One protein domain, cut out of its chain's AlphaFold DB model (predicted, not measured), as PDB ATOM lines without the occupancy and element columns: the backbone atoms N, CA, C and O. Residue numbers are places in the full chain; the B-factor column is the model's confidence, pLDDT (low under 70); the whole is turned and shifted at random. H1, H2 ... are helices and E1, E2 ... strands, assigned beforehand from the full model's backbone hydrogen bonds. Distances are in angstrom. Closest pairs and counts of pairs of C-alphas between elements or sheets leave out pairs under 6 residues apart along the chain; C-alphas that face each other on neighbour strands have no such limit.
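Overview. This is residues 705 to 848 of the 1048 residues of the protein "Glyco_trans_2-like domain-containing protein" of Brevundimonas sp. LM2 (UniProt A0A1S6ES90). A twisted sheet of five parallel strands forms the core; H3 covers one face at the E2 edge, while H4, H5 and H6 lie toward the other side. H1 crosses the end where E3 and E4 begin, and H7 sits by the E5 edge, where the unnamed stretch from 834 to 848 also runs past. The 144 printed residues hold seven named helices and five named strands, along the chain H1 E1 H2 H3 E2 H4 E3 H5 E4 H6 E5 H7, with sheet order E2 E1 E3 E4 E5; the class is mixed, helices and strands. The whole is compact and rounded, with a radius of gyration of the C-alphas of 14.5 A and spans of 35 by 34 by 27 A.

Arrangement. Look first at E1, residues 724 to 728, an inner strand. Its neighbours are E2, residues 754 to 758, with N 727 and O 756 2.8 A apart, and E3, residues 771 to 775, with N 773 and O 726 2.8 A apart. E4, residues 797 to 802, follows with N 772 and O 797 at 2.8 A, then E5, residues 821 to 824, with N 823 and O 800 at 2.8 A; these pairs are within hydrogen-bond range. H3, residues 738 to 750, runs along the strands over E2, at 24 degrees on the local plane and a height over the sheet of 6.9 A; the closest C-alphas are those of Ser 745 and Cys 755, 5.2 A apart. H1, residues 705 to 717, only grazes the sheet; the C-alphas of Arg 713 and Ile 797, its closest to E4, are 7.1 A apart. H4, residues 763 to 766, touches H5, residues 780 to 790, closest at C-alphas 763 and 785, 5.3 A. H6, residues 809 to 816, touches H7, residues 830 to 833, closest at C-alphas 813 and 833, 5.4 A. H2, residues 732 to 735, is only just not on the sheet, with 4 pairs of C-alphas within 10 A. In H1, H3 and H6 every O i to N i+4 pair is within hydrogen-bond range, in H5 6 of 7; H2, H4 and H7 are too short for such a pair.

Along the chain. Find C-alpha 705 at (-27.724, 4.119, -37.176); from there H1 runs 18.5 A to C-alpha 717. H3 measures 19.0 A, H5 15.4 A and E4 15.8 A. E5 ends at C-alpha 824, (-30.876, 6.433, -14.186).

Size, cuts and confidence. The C-alphas farthest apart, those of Glu 705 and Arg 739, are 41.1 A apart. The printed part has no cut, and no link is long. Confidence is low, with pLDDT under 70, at residues 731 to 738, 776 to 779 and 848.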
ATOM      1  N   GLU A 705     -29.184   4.002 -37.014       91.56
ATOM      2  CA  GLU A 705     -27.724   4.119 -37.176       91.56
ATOM      3  C   GLU A 705     -26.987   4.091 -35.826       91.56
ATOM      4  O   GLU A 705     -25.974   3.409 -35.658       91.56
ATOM      5  N   ARG A 706     -27.523   4.808 -34.831       91.38
ATOM      6  CA  ARG A 706     -26.931   4.883 -33.499       91.38
ATOM      7  C   ARG A 706     -27.165   3.618 -32.679       91.38
ATOM      8  O   ARG A 706     -26.275   3.208 -31.935       91.38
ATOM      9  N   SER A 707     -28.337   3.007 -32.819       94.00
ATOM     10  CA  SER A 707     -28.658   1.704 -32.245       94.00
ATOM     11  C   SER A 707     -27.677   0.640 -32.744       94.00
ATOM     12  O   SER A 707     -27.103  -0.084 -31.931       94.00
ATOM     13  N   ASP A 708     -27.406   0.612 -34.048       94.69
ATOM     14  CA  ASP A 708     -26.512  -0.358 -34.685       94.69
ATOM     15  C   ASP A 708     -25.040  -0.165 -34.265       94.69
ATOM     16  O   ASP A 708     -24.353  -1.148 -33.975       94.69
ATOM     17  N   ASP A 709     -24.559   1.081 -34.128       93.56
ATOM     18  CA  ASP A 709     -23.237   1.388 -33.544       93.56
ATOM     19  C   ASP A 709     -23.109   0.870 -32.100       93.56
ATOM     20  O   ASP A 709     -22.138   0.186 -31.752       93.56
ATOM     21  N   ILE A 710     -24.108   1.158 -31.257       94.88
ATOM     22  CA  ILE A 710     -24.130   0.730 -29.851       94.88
ATOM     23  C   ILE A 710     -24.167  -0.805 -29.764       94.88
ATOM     24  O   ILE A 710     -23.377  -1.385 -29.014       94.88
ATOM     25  N   ILE A 711     -25.005  -1.474 -30.565       96.06
ATOM     26  CA  ILE A 711     -25.081  -2.943 -30.648       96.06
ATOM     27  C   ILE A 711     -23.741  -3.535 -31.091       96.06
ATOM     28  O   ILE A 711     -23.219  -4.431 -30.425       96.06
ATOM     29  N   GLY A 712     -23.148  -3.025 -32.173       95.31
ATOM     30  CA  GLY A 712     -21.870  -3.513 -32.695       95.31
ATOM     31  C   GLY A 712     -20.733  -3.380 -31.679       95.31
ATOM     32  O   GLY A 712     -19.922  -4.298 -31.517       95.31
ATOM     33  N   ARG A 713     -20.699  -2.271 -30.930       94.62
ATOM     34  CA  ARG A 713     -19.681  -2.016 -29.904       94.62
ATOM     35  C   ARG A 713     -19.915  -2.854 -28.642       94.62
ATOM     36  O   ARG A 713     -18.955  -3.463 -28.167       94.62
ATOM     37  N   LEU A 714     -21.154  -3.012 -28.167       96.44
ATOM     38  CA  LEU A 714     -21.501  -3.943 -27.079       96.44
ATOM     39  C   LEU A 714     -21.179  -5.402 -27.440       96.44
ATOM     40  O   LEU A 714     -20.602  -6.136 -26.632       96.44
ATOM     41  N   ALA A 715     -21.489  -5.827 -28.667       95.62
ATOM     42  CA  ALA A 715     -21.179  -7.165 -29.165       95.62
ATOM     43  C   ALA A 715     -19.666  -7.414 -29.280       95.62
ATOM     44  O   ALA A 715     -19.226  -8.553 -29.137       95.62
ATOM     45  N   ASN A 716     -18.856  -6.375 -29.508       94.50
ATOM     46  CA  ASN A 716     -17.395  -6.470 -29.456       94.50
ATOM     47  C   ASN A 716     -16.875  -6.505 -28.012       94.50
ATOM     48  O   ASN A 716     -16.090  -7.391 -27.684       94.50
ATOM     49  N   PHE A 717     -17.364  -5.626 -27.127       95.06
ATOM     50  CA  PHE A 717     -17.041  -5.627 -25.691       95.06
ATOM     51  C   PHE A 717     -17.285  -6.999 -25.043       95.06
ATOM     52  O   PHE A 717     -16.452  -7.495 -24.287       95.06
ATOM     53  N   SER A 718     -18.383  -7.658 -25.424       92.56
ATOM     54  CA  SER A 718     -18.779  -8.989 -24.938       92.56
ATOM     55  C   SER A 718     -17.892 -10.143 -25.430       92.56
ATOM     56  O   SER A 718     -17.970 -11.239 -24.881       92.56
ATOM     57  N   LYS A 719     -17.060  -9.921 -26.460       92.50
ATOM     58  CA  LYS A 719     -16.139 -10.923 -27.041       92.50
ATOM     59  C   LYS A 719     -14.692 -10.768 -26.563       92.50
ATOM     60  O   LYS A 719     -13.883 -11.662 -26.799       92.50
ATOM     61  N   ILE A 720     -14.339  -9.648 -25.930       91.88
ATOM     62  CA  ILE A 720     -13.000  -9.449 -25.366       91.88
ATOM     63  C   ILE A 720     -12.867 -10.331 -24.114       91.88
ATOM     64  O   ILE A 720     -13.743 -10.328 -23.256       91.88
ATOM     65  N   GLY A 721     -11.764 -11.078 -23.993       87.38
ATOM     66  CA  GLY A 721     -11.548 -11.996 -22.862       87.38
ATOM     67  C   GLY A 721     -11.338 -11.305 -21.505       87.38
ATOM     68  O   GLY A 721     -11.664 -11.878 -20.473       87.38
ATOM     69  N   SER A 722     -10.819 -10.071 -21.508       92.31
ATOM     70  CA  SER A 722     -10.760  -9.179 -20.341       92.31
ATOM     71  C   SER A 722     -10.822  -7.716 -20.807       92.31
ATOM     72  O   SER A 722      -9.772  -7.099 -21.004       92.31
ATOM     73  N   PRO A 723     -12.019  -7.158 -21.087       95.25
ATOM     74  CA  PRO A 723     -12.156  -5.764 -21.492       95.25
ATOM     75  C   PRO A 723     -11.724  -4.832 -20.362       95.25
ATOM     76  O   PRO A 723     -11.891  -5.138 -19.179       95.25
ATOM     77  N   ARG A 724     -11.179  -3.675 -20.735       95.44
ATOM     78  CA  ARG A 724     -10.704  -2.653 -19.805       95.44
ATOM     79  C   ARG A 724     -11.789  -1.603 -19.621       95.44
ATOM     80  O   ARG A 724     -12.201  -0.955 -20.586       95.44
ATOM     81  N   VAL A 725     -12.233  -1.435 -18.380       95.25
ATOM     82  CA  VAL A 725     -13.259  -0.469 -17.984       95.25
ATOM     83  C   VAL A 725     -12.620   0.598 -17.107       95.25
ATOM     84  O   VAL A 725     -12.009   0.279 -16.086       95.25
ATOM     85  N   LEU A 726     -12.777   1.860 -17.495       93.06
ATOM     86  CA  LEU A 726     -12.446   3.000 -16.648       93.06
ATOM     87  C   LEU A 726     -13.704   3.472 -15.920       93.06
ATOM     88  O   LEU A 726     -14.708   3.779 -16.560       93.06
ATOM     89  N   VAL A 727     -13.648   3.570 -14.598       90.38
ATOM     90  CA  VAL A 727     -14.678   4.222 -13.790       90.38
ATOM     91  C   VAL A 727     -14.202   5.637 -13.468       90.38
ATOM     92  O   VAL A 727     -13.128   5.823 -12.893       90.38
ATOM     93  N   VAL A 728     -14.988   6.635 -13.870       87.62
ATOM     94  CA  VAL A 728     -14.657   8.058 -13.728       87.62
ATOM     95  C   VAL A 728     -15.637   8.731 -12.781       87.62
ATOM     96  O   VAL A 728     -16.854   8.614 -12.937       87.62
ATOM     97  N   THR A 729     -15.107   9.501 -11.835       81.81
ATOM     98  CA  THR A 729     -15.885  10.527 -11.140       81.81
ATOM     99  C   THR A 729     -14.986  11.662 -10.685       81.81
ATOM    100  O   THR A 729     -13.904  11.437 -10.154       81.81
ATOM    101  N   THR A 730     -15.451  12.897 -10.823       72.69
ATOM    102  CA  THR A 730     -14.761  14.070 -10.269       72.69
ATOM    103  C   THR A 730     -14.907  14.207  -8.743       72.69
ATOM    104  O   THR A 730     -14.307  15.096  -8.144       72.69
ATOM    105  N   ARG A 731     -15.661  13.306  -8.089       69.00
ATOM    106  CA  ARG A 731     -15.869  13.238  -6.628       69.00
ATOM    107  C   ARG A 731     -15.253  11.982  -5.992       69.00
ATOM    108  O   ARG A 731     -15.874  11.351  -5.133       69.00
ATOM    109  N   MET A 732     -14.050  11.587  -6.427       63.34
ATOM    110  CA  MET A 732     -13.359  10.393  -5.907       63.34
ATOM    111  C   MET A 732     -13.260  10.410  -4.374       63.34
ATOM    112  O   MET A 732     -13.569   9.411  -3.737       63.34
ATOM    113  N   ASP A 733     -12.932  11.559  -3.782       58.12
ATOM    114  CA  ASP A 733     -12.809  11.774  -2.334       58.12
ATOM    115  C   ASP A 733     -14.095  11.486  -1.534       58.12
ATOM    116  O   ASP A 733     -14.021  11.038  -0.391       58.12
ATOM    117  N   LYS A 734     -15.272  11.726  -2.130       59.16
ATOM    118  CA  LYS A 734     -16.585  11.569  -1.474       59.16
ATOM    119  C   LYS A 734     -17.279  10.241  -1.764       59.16
ATOM    120  O   LYS A 734     -18.204   9.889  -1.038       59.16
ATOM    121  N   ILE A 735     -16.882   9.541  -2.828       59.88
ATOM    122  CA  ILE A 735     -17.559   8.322  -3.313       59.88
ATOM    123  C   ILE A 735     -16.661   7.080  -3.188       59.88
ATOM    124  O   ILE A 735     -17.156   5.981  -2.937       59.88
ATOM    125  N   PHE A 736     -15.340   7.234  -3.316       62.75
ATOM    126  CA  PHE A 736     -14.381   6.132  -3.344       62.75
ATOM    127  C   PHE A 736     -13.261   6.320  -2.319       62.75
ATOM    128  O   PHE A 736     -12.245   6.969  -2.571       62.75
ATOM    129  N   SER A 737     -13.373   5.626  -1.184       65.25
ATOM    130  CA  SER A 737     -12.180   5.360  -0.379       65.25
ATOM    131  C   SER A 737     -11.194   4.475  -1.174       65.25
ATOM    132  O   SER A 737     -11.621   3.704  -2.045       65.25
ATOM    133  N   PRO A 738      -9.887   4.476  -0.847       68.19
ATOM    134  CA  PRO A 738      -8.932   3.538  -1.444       68.19
ATOM    135  C   PRO A 738      -9.328   2.059  -1.260       68.19
ATOM    136  O   PRO A 738      -9.021   1.227  -2.113       68.19
ATOM    137  N   ARG A 739     -10.062   1.733  -0.182       70.50
ATOM    138  CA  ARG A 739     -10.650   0.400   0.037       70.50
ATOM    139  C   ARG A 739     -11.743   0.108  -0.991       70.50
ATOM    140  O   ARG A 739     -11.699  -0.935  -1.631       70.50
ATOM    141  N   THR A 740     -12.658   1.054  -1.209       72.44
ATOM    142  CA  THR A 740     -13.752   0.947  -2.190       72.44
ATOM    143  C   THR A 740     -13.212   0.684  -3.600       72.44
ATOM    144  O   THR A 740     -13.687  -0.220  -4.282       72.44
ATOM    145  N   ALA A 741     -12.171   1.411  -4.027       74.69
ATOM    146  CA  ALA A 741     -11.542   1.201  -5.334       74.69
ATOM    147  C   ALA A 741     -10.875  -0.190  -5.462       74.69
ATOM    148  O   ALA A 741     -10.995  -0.848  -6.500       74.69
ATOM    149  N   SER A 742     -10.217  -0.670  -4.399       78.00
ATOM    150  CA  SER A 742      -9.625  -2.018  -4.339       78.00
ATOM    151  C   SER A 742     -10.688  -3.126  -4.411       78.00
ATOM    152  O   SER A 742     -10.541  -4.102  -5.153       78.00
ATOM    153  N   GLU A 743     -11.800  -2.949  -3.694       79.31
ATOM    154  CA  GLU A 743     -12.909  -3.906  -3.636       79.31
ATOM    155  C   GLU A 743     -13.600  -4.071  -5.000       79.31
ATOM    156  O   GLU A 743     -13.825  -5.195  -5.463       79.31
ATOM    157  N   VAL A 744     -13.872  -2.956  -5.692       79.50
ATOM    158  CA  VAL A 744     -14.459  -2.990  -7.040       79.50
ATOM    159  C   VAL A 744     -13.481  -3.604  -8.044       79.50
ATOM    160  O   VAL A 744     -13.888  -4.457  -8.827       79.50
ATOM    161  N   SER A 745     -12.190  -3.255  -7.983       81.62
ATOM    162  CA  SER A 745     -11.161  -3.831  -8.867       81.62
ATOM    163  C   SER A 745     -11.044  -5.352  -8.710       81.62
ATOM    164  O   SER A 745     -10.971  -6.086  -9.700       81.62
ATOM    165  N   SER A 746     -11.101  -5.835  -7.466       82.75
ATOM    166  CA  SER A 746     -11.104  -7.267  -7.141       82.75
ATOM    167  C   SER A 746     -12.356  -7.966  -7.677       82.75
ATOM    168  O   SER A 746     -12.271  -9.041  -8.269       82.75
ATOM    169  N   SER A 747     -13.521  -7.331  -7.532       82.94
ATOM    170  CA  SER A 747     -14.805  -7.907  -7.950       82.94
ATOM    171  C   SER A 747     -14.994  -7.898  -9.475       82.94
ATOM    172  O   SER A 747     -15.515  -8.858 -10.033       82.94
ATOM    173  N   PHE A 748     -14.503  -6.871 -10.177       85.69
ATOM    174  CA  PHE A 748     -14.467  -6.827 -11.646       85.69
ATOM    175  C   PHE A 748     -13.519  -7.889 -12.222       85.69
ATOM    176  O   PHE A 748     -13.844  -8.523 -13.227       85.69
ATOM    177  N   SER A 749     -12.394  -8.154 -11.549       85.50
ATOM    178  CA  SER A 749     -11.463  -9.215 -11.953       85.50
ATOM    179  C   SER A 749     -12.139 -10.595 -11.970       85.50
ATOM    180  O   SER A 749     -11.894 -11.385 -12.880       85.50
ATOM    181  N   ALA A 750     -13.062 -10.863 -11.035       84.00
ATOM    182  CA  ALA A 750     -13.854 -12.097 -11.009       84.00
ATOM    183  C   ALA A 750     -14.845 -12.229 -12.187       84.00
ATOM    184  O   ALA A 750     -15.202 -13.343 -12.562       84.00
ATOM    185  N   LEU A 751     -15.248 -11.116 -12.814       82.75
ATOM    186  CA  LEU A 751     -16.074 -11.094 -14.031       82.75
ATOM    187  C   LEU A 751     -15.253 -11.221 -15.326       82.75
ATOM    188  O   LEU A 751     -15.825 -11.128 -16.420       82.75
ATOM    189  N   GLY A 752     -13.924 -11.357 -15.231       88.44
ATOM    190  CA  GLY A 752     -13.017 -11.224 -16.372       88.44
ATOM    191  C   GLY A 752     -13.118  -9.825 -16.982       88.44
ATOM    192  O   GLY A 752     -13.557  -9.680 -18.126       88.44
ATOM    193  N   VAL A 753     -12.839  -8.794 -16.178       91.50
ATOM    194  CA  VAL A 753     -12.855  -7.374 -16.563       91.50
ATOM    195  C   VAL A 753     -11.739  -6.641 -15.818       91.50
ATOM    196  O   VAL A 753     -11.639  -6.729 -14.596       91.50
ATOM    197  N   THR A 754     -10.921  -5.874 -16.535       92.88
ATOM    198  CA  THR A 754      -9.853  -5.069 -15.930       92.88
ATOM    199  C   THR A 754     -10.403  -3.690 -15.562       92.88
ATOM    200  O   THR A 754     -10.663  -2.876 -16.449       92.88
ATOM    201  N   CYS A 755     -10.605  -3.415 -14.271       91.50
ATOM    202  CA  CYS A 755     -11.121  -2.126 -13.797       91.50
ATOM    203  C   CYS A 755      -9.997  -1.139 -13.462       91.50
ATOM    204  O   CYS A 755      -9.001  -1.516 -12.848       91.50
ATOM    205  N   HIS A 756     -10.201   0.134 -13.795       89.50
ATOM    206  CA  HIS A 756      -9.362   1.256 -13.373       89.50
ATOM    207  C   HIS A 756     -10.239   2.410 -12.867       89.50
ATOM    208  O   HIS A 756     -11.411   2.500 -13.230       89.50
ATOM    209  N   PHE A 757      -9.669   3.303 -12.054       86.56
ATOM    210  CA  PHE A 757     -10.348   4.473 -11.485       86.56
ATOM    211  C   PHE A 757      -9.610   5.760 -11.849       86.56
ATOM    212  O   PHE A 757      -8.381   5.754 -11.922       86.56
ATOM    213  N   SER A 758     -10.349   6.851 -12.067       83.06
ATOM    214  CA  SER A 758      -9.783   8.161 -12.401       83.06
ATOM    215  C   SER A 758     -10.685   9.314 -11.954       83.06
ATOM    216  O   SER A 758     -11.882   9.325 -12.239       83.06
ATOM    217  N   ASP A 759     -10.083  10.313 -11.313       79.69
ATOM    218  CA  ASP A 759     -10.606  11.679 -11.184       79.69
ATOM    219  C   ASP A 759     -10.293  12.533 -12.428       79.69
ATOM    220  O   ASP A 759     -11.042  13.451 -12.768       79.69
ATOM    221  N   SER A 760      -9.213  12.204 -13.147       80.00
ATOM    222  CA  SER A 760      -8.857  12.834 -14.414       80.00
ATOM    223  C   SER A 760      -9.915  12.590 -15.492       80.00
ATOM    224  O   SER A 760     -10.292  11.455 -15.812       80.00
ATOM    225  N   VAL A 761     -10.335  13.697 -16.098       83.25
ATOM    226  CA  VAL A 761     -11.287  13.780 -17.212       83.25
ATOM    227  C   VAL A 761     -10.576  14.045 -18.545       83.25
ATOM    228  O   VAL A 761     -11.093  14.740 -19.415       83.25
ATOM    229  N   ASP A 762      -9.357  13.522 -18.694       88.69
ATOM    230  CA  ASP A 762      -8.590  13.589 -19.939       88.69
ATOM    231  C   ASP A 762      -9.149  12.597 -20.989       88.69
ATOM    232  O   ASP A 762      -9.070  11.377 -20.787       88.69
ATOM    233  N   PRO A 763      -9.688  13.076 -22.127       88.19
ATOM    234  CA  PRO A 763     -10.230  12.211 -23.171       88.19
ATOM    235  C   PRO A 763      -9.171  11.318 -23.837       88.19
ATOM    236  O   PRO A 763      -9.520  10.231 -24.298       88.19
ATOM    237  N   GLU A 764      -7.891  11.709 -23.872       90.81
ATOM    238  CA  GLU A 764      -6.827  10.858 -24.426       90.81
ATOM    239  C   GLU A 764      -6.532   9.669 -23.501       90.81
ATOM    240  O   GLU A 764      -6.289   8.560 -23.979       90.81
ATOM    241  N   VAL A 765      -6.654   9.841 -22.177       90.00
ATOM    242  CA  VAL A 765      -6.613   8.715 -21.225       90.00
ATOM    243  C   VAL A 765      -7.789   7.773 -21.480       90.00
ATOM    244  O   VAL A 765      -7.584   6.563 -21.589       90.00
ATOM    245  N   TRP A 766      -9.003   8.304 -21.641       91.94
ATOM    246  CA  TRP A 766     -10.224   7.509 -21.833       91.94
ATOM    247  C   TRP A 766     -10.188   6.649 -23.111       91.94
ATOM    248  O   TRP A 766     -10.697   5.529 -23.113       91.94
ATOM    249  N   LEU A 767      -9.531   7.113 -24.180       91.94
ATOM    250  CA  LEU A 767      -9.352   6.348 -25.426       91.94
ATOM    251  C   LEU A 767      -8.526   5.062 -25.272       91.94
ATOM    252  O   LEU A 767      -8.571   4.200 -26.150       91.94
ATOM    253  N   ASN A 768      -7.816   4.898 -24.155       92.62
ATOM    254  CA  ASN A 768      -7.078   3.678 -23.843       92.62
ATOM    255  C   ASN A 768      -7.953   2.570 -23.236       92.62
ATOM    256  O   ASN A 768      -7.400   1.558 -22.814       92.62
ATOM    257  N   TYR A 769      -9.279   2.715 -23.210       94.88
ATOM    258  CA  TYR A 769     -10.212   1.754 -22.613       94.88
ATOM    259  C   TYR A 769     -11.225   1.219 -23.627       94.88
ATOM    260  O   TYR A 769     -11.409   1.770 -24.711       94.88
ATOM    261  N   ASP A 770     -11.882   0.120 -23.264       95.69
ATOM    262  CA  ASP A 770     -12.915  -0.517 -24.081       95.69
ATOM    263  C   ASP A 770     -14.314   0.003 -23.673       95.69
ATOM    264  O   ASP A 770     -15.207   0.137 -24.512       95.69
ATOM    265  N   ALA A 771     -14.472   0.414 -22.406       95.94
ATOM    266  CA  ALA A 771     -15.602   1.204 -21.913       95.94
ATOM    267  C   ALA A 771     -15.196   2.209 -20.818       95.94
ATOM    268  O   ALA A 771     -14.202   2.016 -20.117       95.94
ATOM    269  N   VAL A 772     -15.999   3.262 -20.658       94.56
ATOM    270  CA  VAL A 772     -15.898   4.268 -19.593       94.56
ATOM    271  C   VAL A 772     -17.262   4.385 -18.914       94.56
ATOM    272  O   VAL A 772     -18.258   4.667 -19.580       94.56
ATOM    273  N   ILE A 773     -17.304   4.192 -17.596       93.25
ATOM    274  CA  ILE A 773     -18.489   4.409 -16.761       93.25
ATOM    275  C   ILE A 773     -18.280   5.707 -15.980       93.25
ATOM    276  O   ILE A 773     -17.415   5.778 -15.109       93.25
ATOM    277  N   LEU A 774     -19.070   6.732 -16.290       90.19
ATOM    278  CA  LEU A 774     -19.074   8.005 -15.581       90.19
ATOM    279  C   LEU A 774     -20.134   7.959 -14.474       90.19
ATOM    280  O   LEU A 774     -21.307   7.715 -14.762       90.19
ATOM    281  N   LEU A 775     -19.748   8.225 -13.222       85.94
ATOM    282  CA  LEU A 775     -20.705   8.514 -12.148       85.94
ATOM    283  C   LEU A 775     -21.046   9.999 -12.235       85.94
ATOM    284  O   LEU A 775     -20.251  10.857 -11.845       85.94
ATOM    285  N   VAL A 776     -22.205  10.291 -12.816       69.75
ATOM    286  CA  VAL A 776     -22.532  11.625 -13.310       69.75
ATOM    287  C   VAL A 776     -22.905  12.560 -12.155       69.75
ATOM    288  O   VAL A 776     -23.951  12.399 -11.531       69.75
ATOM    289  N   HIS A 777     -22.072  13.571 -11.893       68.06
ATOM    290  CA  HIS A 777     -22.429  14.744 -11.083       68.06
ATOM    291  C   HIS A 777     -21.904  16.027 -11.757       68.06
ATOM    292  O   HIS A 777     -21.121  16.795 -11.197       68.06
ATOM    293  N   LEU A 778     -22.372  16.216 -12.988       63.91
ATOM    294  CA  LEU A 778     -21.863  17.091 -14.044       63.91
ATOM    295  C   LEU A 778     -21.057  18.321 -13.633       63.91
ATOM    296  O   LEU A 778     -21.603  19.345 -13.220       63.91
ATOM    297  N   TRP A 779     -19.755  18.260 -13.909       69.12
ATOM    298  CA  TRP A 779     -18.884  19.431 -13.977       69.12
ATOM    299  C   TRP A 779     -18.574  19.817 -15.439       69.12
ATOM    300  O   TRP A 779     -18.455  18.946 -16.307       69.12
ATOM    301  N   PRO A 780     -18.366  21.113 -15.759       75.25
ATOM    302  CA  PRO A 780     -18.073  21.563 -17.127       75.25
ATOM    303  C   PRO A 780     -16.800  20.970 -17.754       75.25
ATOM    304  O   PRO A 780     -16.566  21.118 -18.951       75.25
ATOM    305  N   SER A 781     -15.923  20.348 -16.966       77.25
ATOM    306  CA  SER A 781     -14.767  19.589 -17.454       77.25
ATOM    307  C   SER A 781     -15.176  18.226 -18.038       77.25
ATOM    308  O   SER A 781     -14.754  17.902 -19.146       77.25
ATOM    309  N   GLU A 782     -16.075  17.490 -17.376       81.56
ATOM    310  CA  GLU A 782     -16.625  16.204 -17.839       81.56
ATOM    311  C   GLU A 782     -17.381  16.365 -19.170       81.56
ATOM    312  O   GLU A 782     -17.147  15.608 -20.115       81.56
ATOM    313  N   ARG A 783     -18.227  17.403 -19.295       82.50
ATOM    314  CA  ARG A 783     -18.960  17.677 -20.550       82.50
ATOM    315  C   ARG A 783     -18.016  17.975 -21.717       82.50
ATOM    316  O   ARG A 783     -18.238  17.466 -22.812       82.50
ATOM    317  N   ARG A 784     -16.936  18.735 -21.492       84.44
ATOM    318  CA  ARG A 784     -15.927  19.029 -22.530       84.44
ATOM    319  C   ARG A 784     -15.156  17.778 -22.964       84.44
ATOM    320  O   ARG A 784     -14.908  17.615 -24.159       84.44
ATOM    321  N   ALA A 785     -14.840  16.871 -22.037       86.69
ATOM    322  CA  ALA A 785     -14.242  15.577 -22.367       86.69
ATOM    323  C   ALA A 785     -15.174  14.745 -23.270       86.69
ATOM    324  O   ALA A 785     -14.772  14.343 -24.365       86.69
ATOM    325  N   LEU A 786     -16.448  14.592 -22.882       89.06
ATOM    326  CA  LEU A 786     -17.472  13.898 -23.678       89.06
ATOM    327  C   LEU A 786     -17.663  14.525 -25.072       89.06
ATOM    328  O   LEU A 786     -17.657  13.810 -26.075       89.06
ATOM    329  N   GLN A 787     -17.761  15.857 -25.157       88.44
ATOM    330  CA  GLN A 787     -17.849  16.593 -26.426       88.44
ATOM    331  C   GLN A 787     -16.646  16.299 -27.338       88.44
ATOM    332  O   GLN A 787     -16.835  15.973 -28.509       88.44
ATOM    333  N   SER A 788     -15.417  16.321 -26.807       87.69
ATOM    334  CA  SER A 788     -14.195  16.049 -27.588       87.69
ATOM    335  C   SER A 788     -14.099  14.614 -28.140       87.69
ATOM    336  O   SER A 788     -13.424  14.374 -29.145       87.69
ATOM    337  N   LEU A 789     -14.792  13.661 -27.504       86.88
ATOM    338  CA  LEU A 789     -14.875  12.265 -27.936       86.88
ATOM    339  C   LEU A 789     -16.032  12.006 -28.907       86.88
ATOM    340  O   LEU A 789     -15.973  11.031 -29.653       86.88
ATOM    341  N   SER A 790     -17.061  12.860 -28.930       77.44
ATOM    342  CA  SER A 790     -18.270  12.668 -29.749       77.44
ATOM    343  C   SER A 790     -17.990  12.532 -31.254       77.44
ATOM    344  O   SER A 790     -18.686  11.788 -31.939       77.44
ATOM    345  N   HIS A 791     -16.926  13.173 -31.752       75.94
ATOM    346  CA  HIS A 791     -16.532  13.161 -33.165       75.94
ATOM    347  C   HIS A 791     -15.457  12.112 -33.525       75.94
ATOM    348  O   HIS A 791     -15.030  12.051 -34.678       75.94
ATOM    349  N   ARG A 792     -14.971  11.295 -32.576       81.75
ATOM    350  CA  ARG A 792     -13.896  10.319 -32.850       81.75
ATOM    351  C   ARG A 792     -14.461   8.978 -33.327       81.75
ATOM    352  O   ARG A 792     -15.179   8.310 -32.590       81.75
ATOM    353  N   GLN A 793     -14.037   8.540 -34.520       74.94
ATOM    354  CA  GLN A 793     -14.412   7.246 -35.131       74.94
ATOM    355  C   GLN A 793     -14.121   6.020 -34.249       74.94
ATOM    356  O   GLN A 793     -14.757   4.982 -34.403       74.94
ATOM    357  N   ARG A 794     -13.148   6.114 -33.336       80.44
ATOM    358  CA  ARG A 794     -12.819   5.063 -32.368       80.44
ATOM    359  C   ARG A 794     -12.850   5.664 -30.968       80.44
ATOM    360  O   ARG A 794     -12.054   6.551 -30.675       80.44
ATOM    361  N   ARG A 795     -13.768   5.178 -30.126       91.56
ATOM    362  CA  ARG A 795     -13.963   5.616 -28.736       91.56
ATOM    363  C   ARG A 795     -14.505   4.477 -27.850       91.56
ATOM    364  O   ARG A 795     -15.249   3.636 -28.372       91.56
ATOM    365  N   PRO A 796     -14.160   4.433 -26.546       94.19
ATOM    366  CA  PRO A 796     -14.732   3.480 -25.584       94.19
ATOM    367  C   PRO A 796     -16.258   3.588 -25.537       94.19
ATOM    368  O   PRO A 796     -16.806   4.629 -25.897       94.19
ATOM    369  N   ILE A 797     -16.950   2.546 -25.071       95.81
ATOM    370  CA  ILE A 797     -18.389   2.642 -24.772       95.81
ATOM    371  C   ILE A 797     -18.595   3.600 -23.590       95.81
ATOM    372  O   ILE A 797     -18.126   3.320 -22.491       95.81
ATOM    373  N   LEU A 798     -19.273   4.722 -23.821       94.94
ATOM    374  CA  LEU A 798     -19.533   5.781 -22.846       94.94
ATOM    375  C   LEU A 798     -20.864   5.528 -22.127       94.94
ATOM    376  O   LEU A 798     -21.937   5.733 -22.700       94.94
ATOM    377  N   VAL A 799     -20.791   5.102 -20.869       95.50
ATOM    378  CA  VAL A 799     -21.953   4.846 -20.010       95.50
ATOM    379  C   VAL A 799     -22.026   5.920 -18.929       95.50
ATOM    380  O   VAL A 799     -21.106   6.046 -18.127       95.50
ATOM    381  N   GLY A 800     -23.116   6.680 -18.874       93.44
ATOM    382  CA  GLY A 800     -23.393   7.585 -17.755       93.44
ATOM    383  C   GLY A 800     -24.343   6.928 -16.765       93.44
ATOM    384  O   GLY A 800     -25.488   6.646 -17.122       93.44
ATOM    385  N   TRP A 801     -23.894   6.704 -15.530       92.00
ATOM    386  CA  TRP A 801     -24.786   6.370 -14.420       92.00
ATOM    387  C   TRP A 801     -25.125   7.643 -13.651       92.00
ATOM    388  O   TRP A 801     -24.300   8.218 -12.936       92.00
ATOM    389  N   TYR A 802     -26.360   8.091 -13.832       88.38
ATOM    390  CA  TYR A 802     -26.926   9.278 -13.212       88.38
ATOM    391  C   TYR A 802     -27.452   8.927 -11.822       88.38
ATOM    392  O   TYR A 802     -28.655   8.972 -11.584       88.38
ATOM    393  N   TRP A 803     -26.540   8.550 -10.923       77.88
ATOM    394  CA  TRP A 803     -26.822   8.128  -9.543       77.88
ATOM    395  C   TRP A 803     -27.749   9.074  -8.758       77.88
ATOM    396  O   TRP A 803     -28.367   8.628  -7.803       77.88
ATOM    397  N   ASP A 804     -27.866  10.336  -9.181       77.81
ATOM    398  CA  ASP A 804     -28.716  11.378  -8.601       77.81
ATOM    399  C   ASP A 804     -29.459  12.163  -9.716       77.81
ATOM    400  O   ASP A 804     -29.282  13.363  -9.928       77.81
ATOM    401  N   ASN A 805     -30.234  11.453 -10.553       79.75
ATOM    402  CA  ASN A 805     -30.841  12.020 -11.774       79.75
ATOM    403  C   ASN A 805     -32.016  12.993 -11.554       79.75
ATOM    404  O   ASN A 805     -32.628  13.417 -12.541       79.75
ATOM    405  N   HIS A 806     -32.376  13.311 -10.310       76.81
ATOM    406  CA  HIS A 806     -33.477  14.227  -9.994       76.81
ATOM    407  C   HIS A 806     -32.999  15.654  -9.655       76.81
ATOM    408  O   HIS A 806     -33.817  16.515  -9.322       76.81
ATOM    409  N   HIS A 807     -31.698  15.921  -9.813       75.12
ATOM    410  CA  HIS A 807     -31.082  17.247  -9.778       75.12
ATOM    411  C   HIS A 807     -30.487  17.633 -11.148       75.12
ATOM    412  O   HIS A 807     -30.040  16.776 -11.906       75.12
ATOM    413  N   ILE A 808     -30.431  18.940 -11.441       77.62
ATOM    414  CA  ILE A 808     -29.763  19.542 -12.616       77.62
ATOM    415  C   ILE A 808     -30.234  18.975 -13.980       77.62
ATOM    416  O   ILE A 808     -29.445  18.543 -14.824       77.62
ATOM    417  N   TYR A 809     -31.552  18.980 -14.210       81.06
ATOM    418  CA  TYR A 809     -32.220  18.286 -15.324       81.06
ATOM    419  C   TYR A 809     -31.704  18.705 -16.708       81.06
ATOM    420  O   TYR A 809     -31.458  17.853 -17.560       81.06
ATOM    421  N   MET A 810     -31.515  20.011 -16.922       79.69
ATOM    422  CA  MET A 810     -31.023  20.586 -18.184       79.69
ATOM    423  C   MET A 810     -29.641  20.038 -18.564       79.69
ATOM    424  O   MET A 810     -29.434  19.537 -19.668       79.69
ATOM    425  N   ASP A 811     -28.706  20.079 -17.617       81.12
ATOM    426  CA  ASP A 811     -27.340  19.601 -17.800       81.12
ATOM    427  C   ASP A 811     -27.304  18.076 -18.017       81.12
ATOM    428  O   ASP A 811     -26.550  17.572 -18.863       81.12
ATOM    429  N   ASN A 812     -28.153  17.333 -17.298       86.44
ATOM    430  CA  ASN A 812     -28.304  15.886 -17.454       86.44
ATOM    431  C   ASN A 812     -28.848  15.500 -18.839       86.44
ATOM    432  O   ASN A 812     -28.310  14.577 -19.464       86.44
ATOM    433  N   LEU A 813     -29.851  16.234 -19.335       85.69
ATOM    434  CA  LEU A 813     -30.435  16.084 -20.670       85.69
ATOM    435  C   LEU A 813     -29.386  16.315 -21.767       85.69
ATOM    436  O   LEU A 813     -29.216  15.444 -22.621       85.69
ATOM    437  N   GLU A 814     -28.638  17.426 -21.717       84.00
ATOM    438  CA  GLU A 814     -27.544  17.691 -22.668       84.00
ATOM    439  C   GLU A 814     -26.508  16.563 -22.672       84.00
ATOM    440  O   GLU A 814     -26.090  16.084 -23.728       84.00
ATOM    441  N   THR A 815     -26.111  16.102 -21.483       86.88
ATOM    442  CA  THR A 815     -25.077  15.069 -21.342       86.88
ATOM    443  C   THR A 815     -25.556  13.718 -21.882       86.88
ATOM    444  O   THR A 815     -24.768  13.008 -22.509       86.88
ATOM    445  N   SER A 816     -26.846  13.386 -21.748       89.62
ATOM    446  CA  SER A 816     -27.395  12.130 -22.290       89.62
ATOM    447  C   SER A 816     -27.266  12.065 -23.818       89.62
ATOM    448  O   SER A 816     -27.042  10.999 -24.386       89.62
ATOM    449  N   GLY A 817     -27.286  13.222 -24.492       88.75
ATOM    450  CA  GLY A 817     -27.029  13.349 -25.927       88.75
ATOM    451  C   GLY A 817     -25.585  13.076 -26.371       88.75
ATOM    452  O   GLY A 817     -25.349  12.968 -27.575       88.75
ATOM    453  N   LEU A 818     -24.629  12.949 -25.443       89.75
ATOM    454  CA  LEU A 818     -23.204  12.704 -25.731       89.75
ATOM    455  C   LEU A 818     -22.763  11.249 -25.470       89.75
ATOM    456  O   LEU A 818     -21.718  10.817 -25.968       89.75
ATOM    457  N   LEU A 819     -23.545  10.506 -24.682       92.50
ATOM    458  CA  LEU A 819     -23.248   9.147 -24.222       92.50
ATOM    459  C   LEU A 819     -23.640   8.076 -25.250       92.50
ATOM    460  O   LEU A 819     -24.374   8.329 -26.202       92.50
ATOM    461  N   ASP A 820     -23.163   6.848 -25.043       94.25
ATOM    462  CA  ASP A 820     -23.712   5.654 -25.692       94.25
ATOM    463  C   ASP A 820     -24.917   5.135 -24.898       94.25
ATOM    464  O   ASP A 820     -25.991   4.923 -25.456       94.25
ATOM    465  N   ILE A 821     -24.783   5.013 -23.575       95.56
ATOM    466  CA  ILE A 821     -25.814   4.469 -22.681       95.56
ATOM    467  C   ILE A 821     -26.042   5.426 -21.506       95.56
ATOM    468  O   ILE A 821     -25.087   5.893 -20.883       95.56
ATOM    469  N   SER A 822     -27.310   5.667 -21.182       94.31
ATOM    470  CA  SER A 822     -27.747   6.478 -20.044       94.31
ATOM    471  C   SER A 822     -28.493   5.591 -19.048       94.31
ATOM    472  O   SER A 822     -29.488   4.955 -19.396       94.31
ATOM    473  N   VAL A 823     -28.004   5.526 -17.810       92.75
ATOM    474  CA  VAL A 823     -28.554   4.691 -16.732       92.75
ATOM    475  C   VAL A 823     -29.043   5.600 -15.599       92.75
ATOM    476  O   VAL A 823     -28.208   6.233 -14.949       92.75
ATOM    477  N   PRO A 824     -30.355   5.684 -15.327       90.00
ATOM    478  CA  PRO A 824     -30.876   6.433 -14.186       90.00
ATOM    479  C   PRO A 824     -30.450   5.818 -12.843       90.00
ATOM    480  O   PRO A 824     -30.387   4.592 -12.706       90.00
ATOM    481  N   GLY A 825     -30.200   6.665 -11.845       84.62
ATOM    482  CA  GLY A 825     -30.079   6.294 -10.430       84.62
ATOM    483  C   GLY A 825     -31.432   6.088  -9.745       84.62
ATOM    484  O   GLY A 825     -31.486   5.462  -8.693       84.62
ATOM    485  N   HIS A 826     -32.508   6.556 -10.379       81.44
ATOM    486  CA  HIS A 826     -33.898   6.484  -9.938       81.44
ATOM    487  C   HIS A 826     -34.805   6.162 -11.130       81.44
ATOM    488  O   HIS A 826     -34.571   6.620 -12.250       81.44
ATOM    489  N   ALA A 827     -35.874   5.406 -10.907       77.00
ATOM    490  CA  ALA A 827     -36.967   5.308 -11.869       77.00
ATOM    491  C   ALA A 827     -37.707   6.652 -11.969       77.00
ATOM    492  O   ALA A 827     -38.106   7.061 -13.066       77.00
ATOM    493  N   PHE A 828     -37.833   7.368 -10.845       76.56
ATOM    494  CA  PHE A 828     -38.360   8.727 -10.840       76.56
ATOM    495  C   PHE A 828     -37.573   9.644 -11.785       76.56
ATOM    496  O   PHE A 828     -36.341   9.674 -11.794       76.56
ATOM    497  N   ALA A 829     -38.313  10.389 -12.609       73.12
ATOM    498  CA  ALA A 829     -37.803  11.274 -13.654       73.12
ATOM    499  C   ALA A 829     -36.849  10.634 -14.692       73.12
ATOM    500  O   ALA A 829     -36.367  11.350 -15.564       73.12
ATOM    501  N   GLY A 830     -36.621   9.314 -14.697       83.12
ATOM    502  CA  GLY A 830     -35.674   8.672 -15.621       83.12
ATOM    503  C   GLY A 830     -35.986   8.895 -17.109       83.12
ATOM    504  O   GLY A 830     -35.082   8.846 -17.940       83.12
ATOM    505  N   ALA A 831     -37.244   9.202 -17.452       85.12
ATOM    506  CA  ALA A 831     -37.693   9.417 -18.823       85.12
ATOM    507  C   ALA A 831     -36.930  10.536 -19.555       85.12
ATOM    508  O   ALA A 831     -36.538  10.327 -20.703       85.12
ATOM    509  N   TYR A 832     -36.690  11.710 -18.950       86.88
ATOM    510  CA  TYR A 832     -36.151  12.856 -19.709       86.88
ATOM    511  C   TYR A 832     -34.772  12.563 -20.329       86.88
ATOM    512  O   TYR A 832     -34.502  13.044 -21.427       86.88
ATOM    513  N   LEU A 833     -33.973  11.688 -19.704       89.38
ATOM    514  CA  LEU A 833     -32.660  11.221 -20.175       89.38
ATOM    515  C   LEU A 833     -32.689  10.458 -21.519       89.38
ATOM    516  O   LEU A 833     -31.634  10.229 -22.111       89.38
ATOM    517  N   ARG A 834     -33.857  10.024 -22.017       89.31
ATOM    518  CA  ARG A 834     -33.965   9.362 -23.331       89.31
ATOM    519  C   ARG A 834     -33.564  10.337 -24.446       89.31
ATOM    520  O   ARG A 834     -34.150  11.409 -24.577       89.31
ATOM    521  N   SER A 835     -32.619   9.938 -25.296       88.06
ATOM    522  CA  SER A 835     -32.059  10.791 -26.349       88.06
ATOM    523  C   SER A 835     -31.967  10.067 -27.692       88.06
ATOM    524  O   SER A 835     -31.823   8.848 -27.739       88.06
ATOM    525  N   ARG A 836     -31.972  10.825 -28.800       88.62
ATOM    526  CA  ARG A 836     -31.679  10.297 -30.149       88.62
ATOM    527  C   ARG A 836     -30.310   9.616 -30.240       88.62
ATOM    528  O   ARG A 836     -30.110   8.785 -31.121       88.62
ATOM    529  N   ASN A 837     -29.393   9.982 -29.343       89.19
ATOM    530  CA  ASN A 837     -27.988   9.595 -29.387       89.19
ATOM    531  C   ASN A 837     -27.591   8.525 -28.353       89.19
ATOM    532  O   ASN A 837     -26.463   8.041 -28.430       89.19
ATOM    533  N   SER A 838     -28.459   8.169 -27.398       91.81
ATOM    534  CA  SER A 838     -28.115   7.268 -26.288       91.81
ATOM    535  C   SER A 838     -29.269   6.344 -25.903       91.81
ATOM    536  O   SER A 838     -30.421   6.771 -25.801       91.81
ATOM    537  N   ALA A 839     -28.947   5.074 -25.648       93.75
ATOM    538  CA  ALA A 839     -29.895   4.101 -25.123       93.75
ATOM    539  C   ALA A 839     -30.181   4.376 -23.635       93.75
ATOM    540  O   ALA A 839     -29.281   4.288 -22.799       93.75
ATOM    541  N   LEU A 840     -31.440   4.677 -23.303       92.38
ATOM    542  CA  LEU A 840     -31.908   4.774 -21.918       92.38
ATOM    543  C   LEU A 840     -32.151   3.369 -21.360       92.38
ATOM    544  O   LEU A 840     -33.035   2.666 -21.844       92.38
ATOM    545  N   TRP A 841     -31.385   2.959 -20.353       92.19
ATOM    546  CA  TRP A 841     -31.548   1.663 -19.685       92.19
ATOM    547  C   TRP A 841     -32.497   1.740 -18.482       92.19
ATOM    548  O   TRP A 841     -32.692   2.822 -17.923       92.19
ATOM    549  N   PRO A 842     -33.050   0.597 -18.021       87.44
ATOM    550  CA  PRO A 842     -33.749   0.527 -16.742       87.44
ATOM    551  C   PRO A 842     -32.872   1.073 -15.613       87.44
ATOM    552  O   PRO A 842     -31.654   0.867 -15.632       87.44
ATOM    553  N   ALA A 843     -33.477   1.709 -14.611       86.44
ATOM    554  CA  ALA A 843     -32.732   2.274 -13.492       86.44
ATOM    555  C   ALA A 843     -31.797   1.242 -12.824       86.44
ATOM    556  O   ALA A 843     -32.033   0.024 -12.823       86.44
ATOM    557  N   VAL A 844     -30.708   1.753 -12.262       84.94
ATOM    558  CA  VAL A 844     -29.849   1.049 -11.312       84.94
ATOM    559  C   VAL A 844     -29.917   1.886 -10.038       84.94
ATOM    560  O   VAL A 844     -29.198   2.884  -9.963       84.94
ATOM    561  N   PRO A 845     -30.813   1.535  -9.090       78.25
ATOM    562  CA  PRO A 845     -31.089   2.368  -7.929       78.25
ATOM    563  C   PRO A 845     -29.842   2.733  -7.133       78.25
ATOM    564  O   PRO A 845     -28.852   1.988  -7.150       78.25
ATOM    565  N   LEU A 846     -29.924   3.816  -6.360       73.62
ATOM    566  CA  LEU A 846     -28.913   4.167  -5.363       73.62
ATOM    567  C   LEU A 846     -28.508   2.980  -4.471       73.62
ATOM    568  O   LEU A 846     -29.148   1.922  -4.408       73.62
ATOM    569  N   CYS A 847     -27.369   3.146  -3.814       73.06
ATOM    570  CA  CYS A 847     -26.685   2.105  -3.068       73.06
ATOM    571  C   CYS A 847     -26.192   2.617  -1.720       73.06
ATOM    572  O   CYS A 847     -26.073   3.821  -1.491       73.06
ATOM    573  N   VAL A 848     -25.807   1.677  -0.866       69.44
ATOM    574  CA  VAL A 848     -24.943   1.951   0.273       69.44
ATOM    575  C   VAL A 848     -23.606   2.507  -0.236       69.44
ATOM    576  O   VAL A 848     -22.902   1.859  -1.014       69.44
TER     577      VAL A 848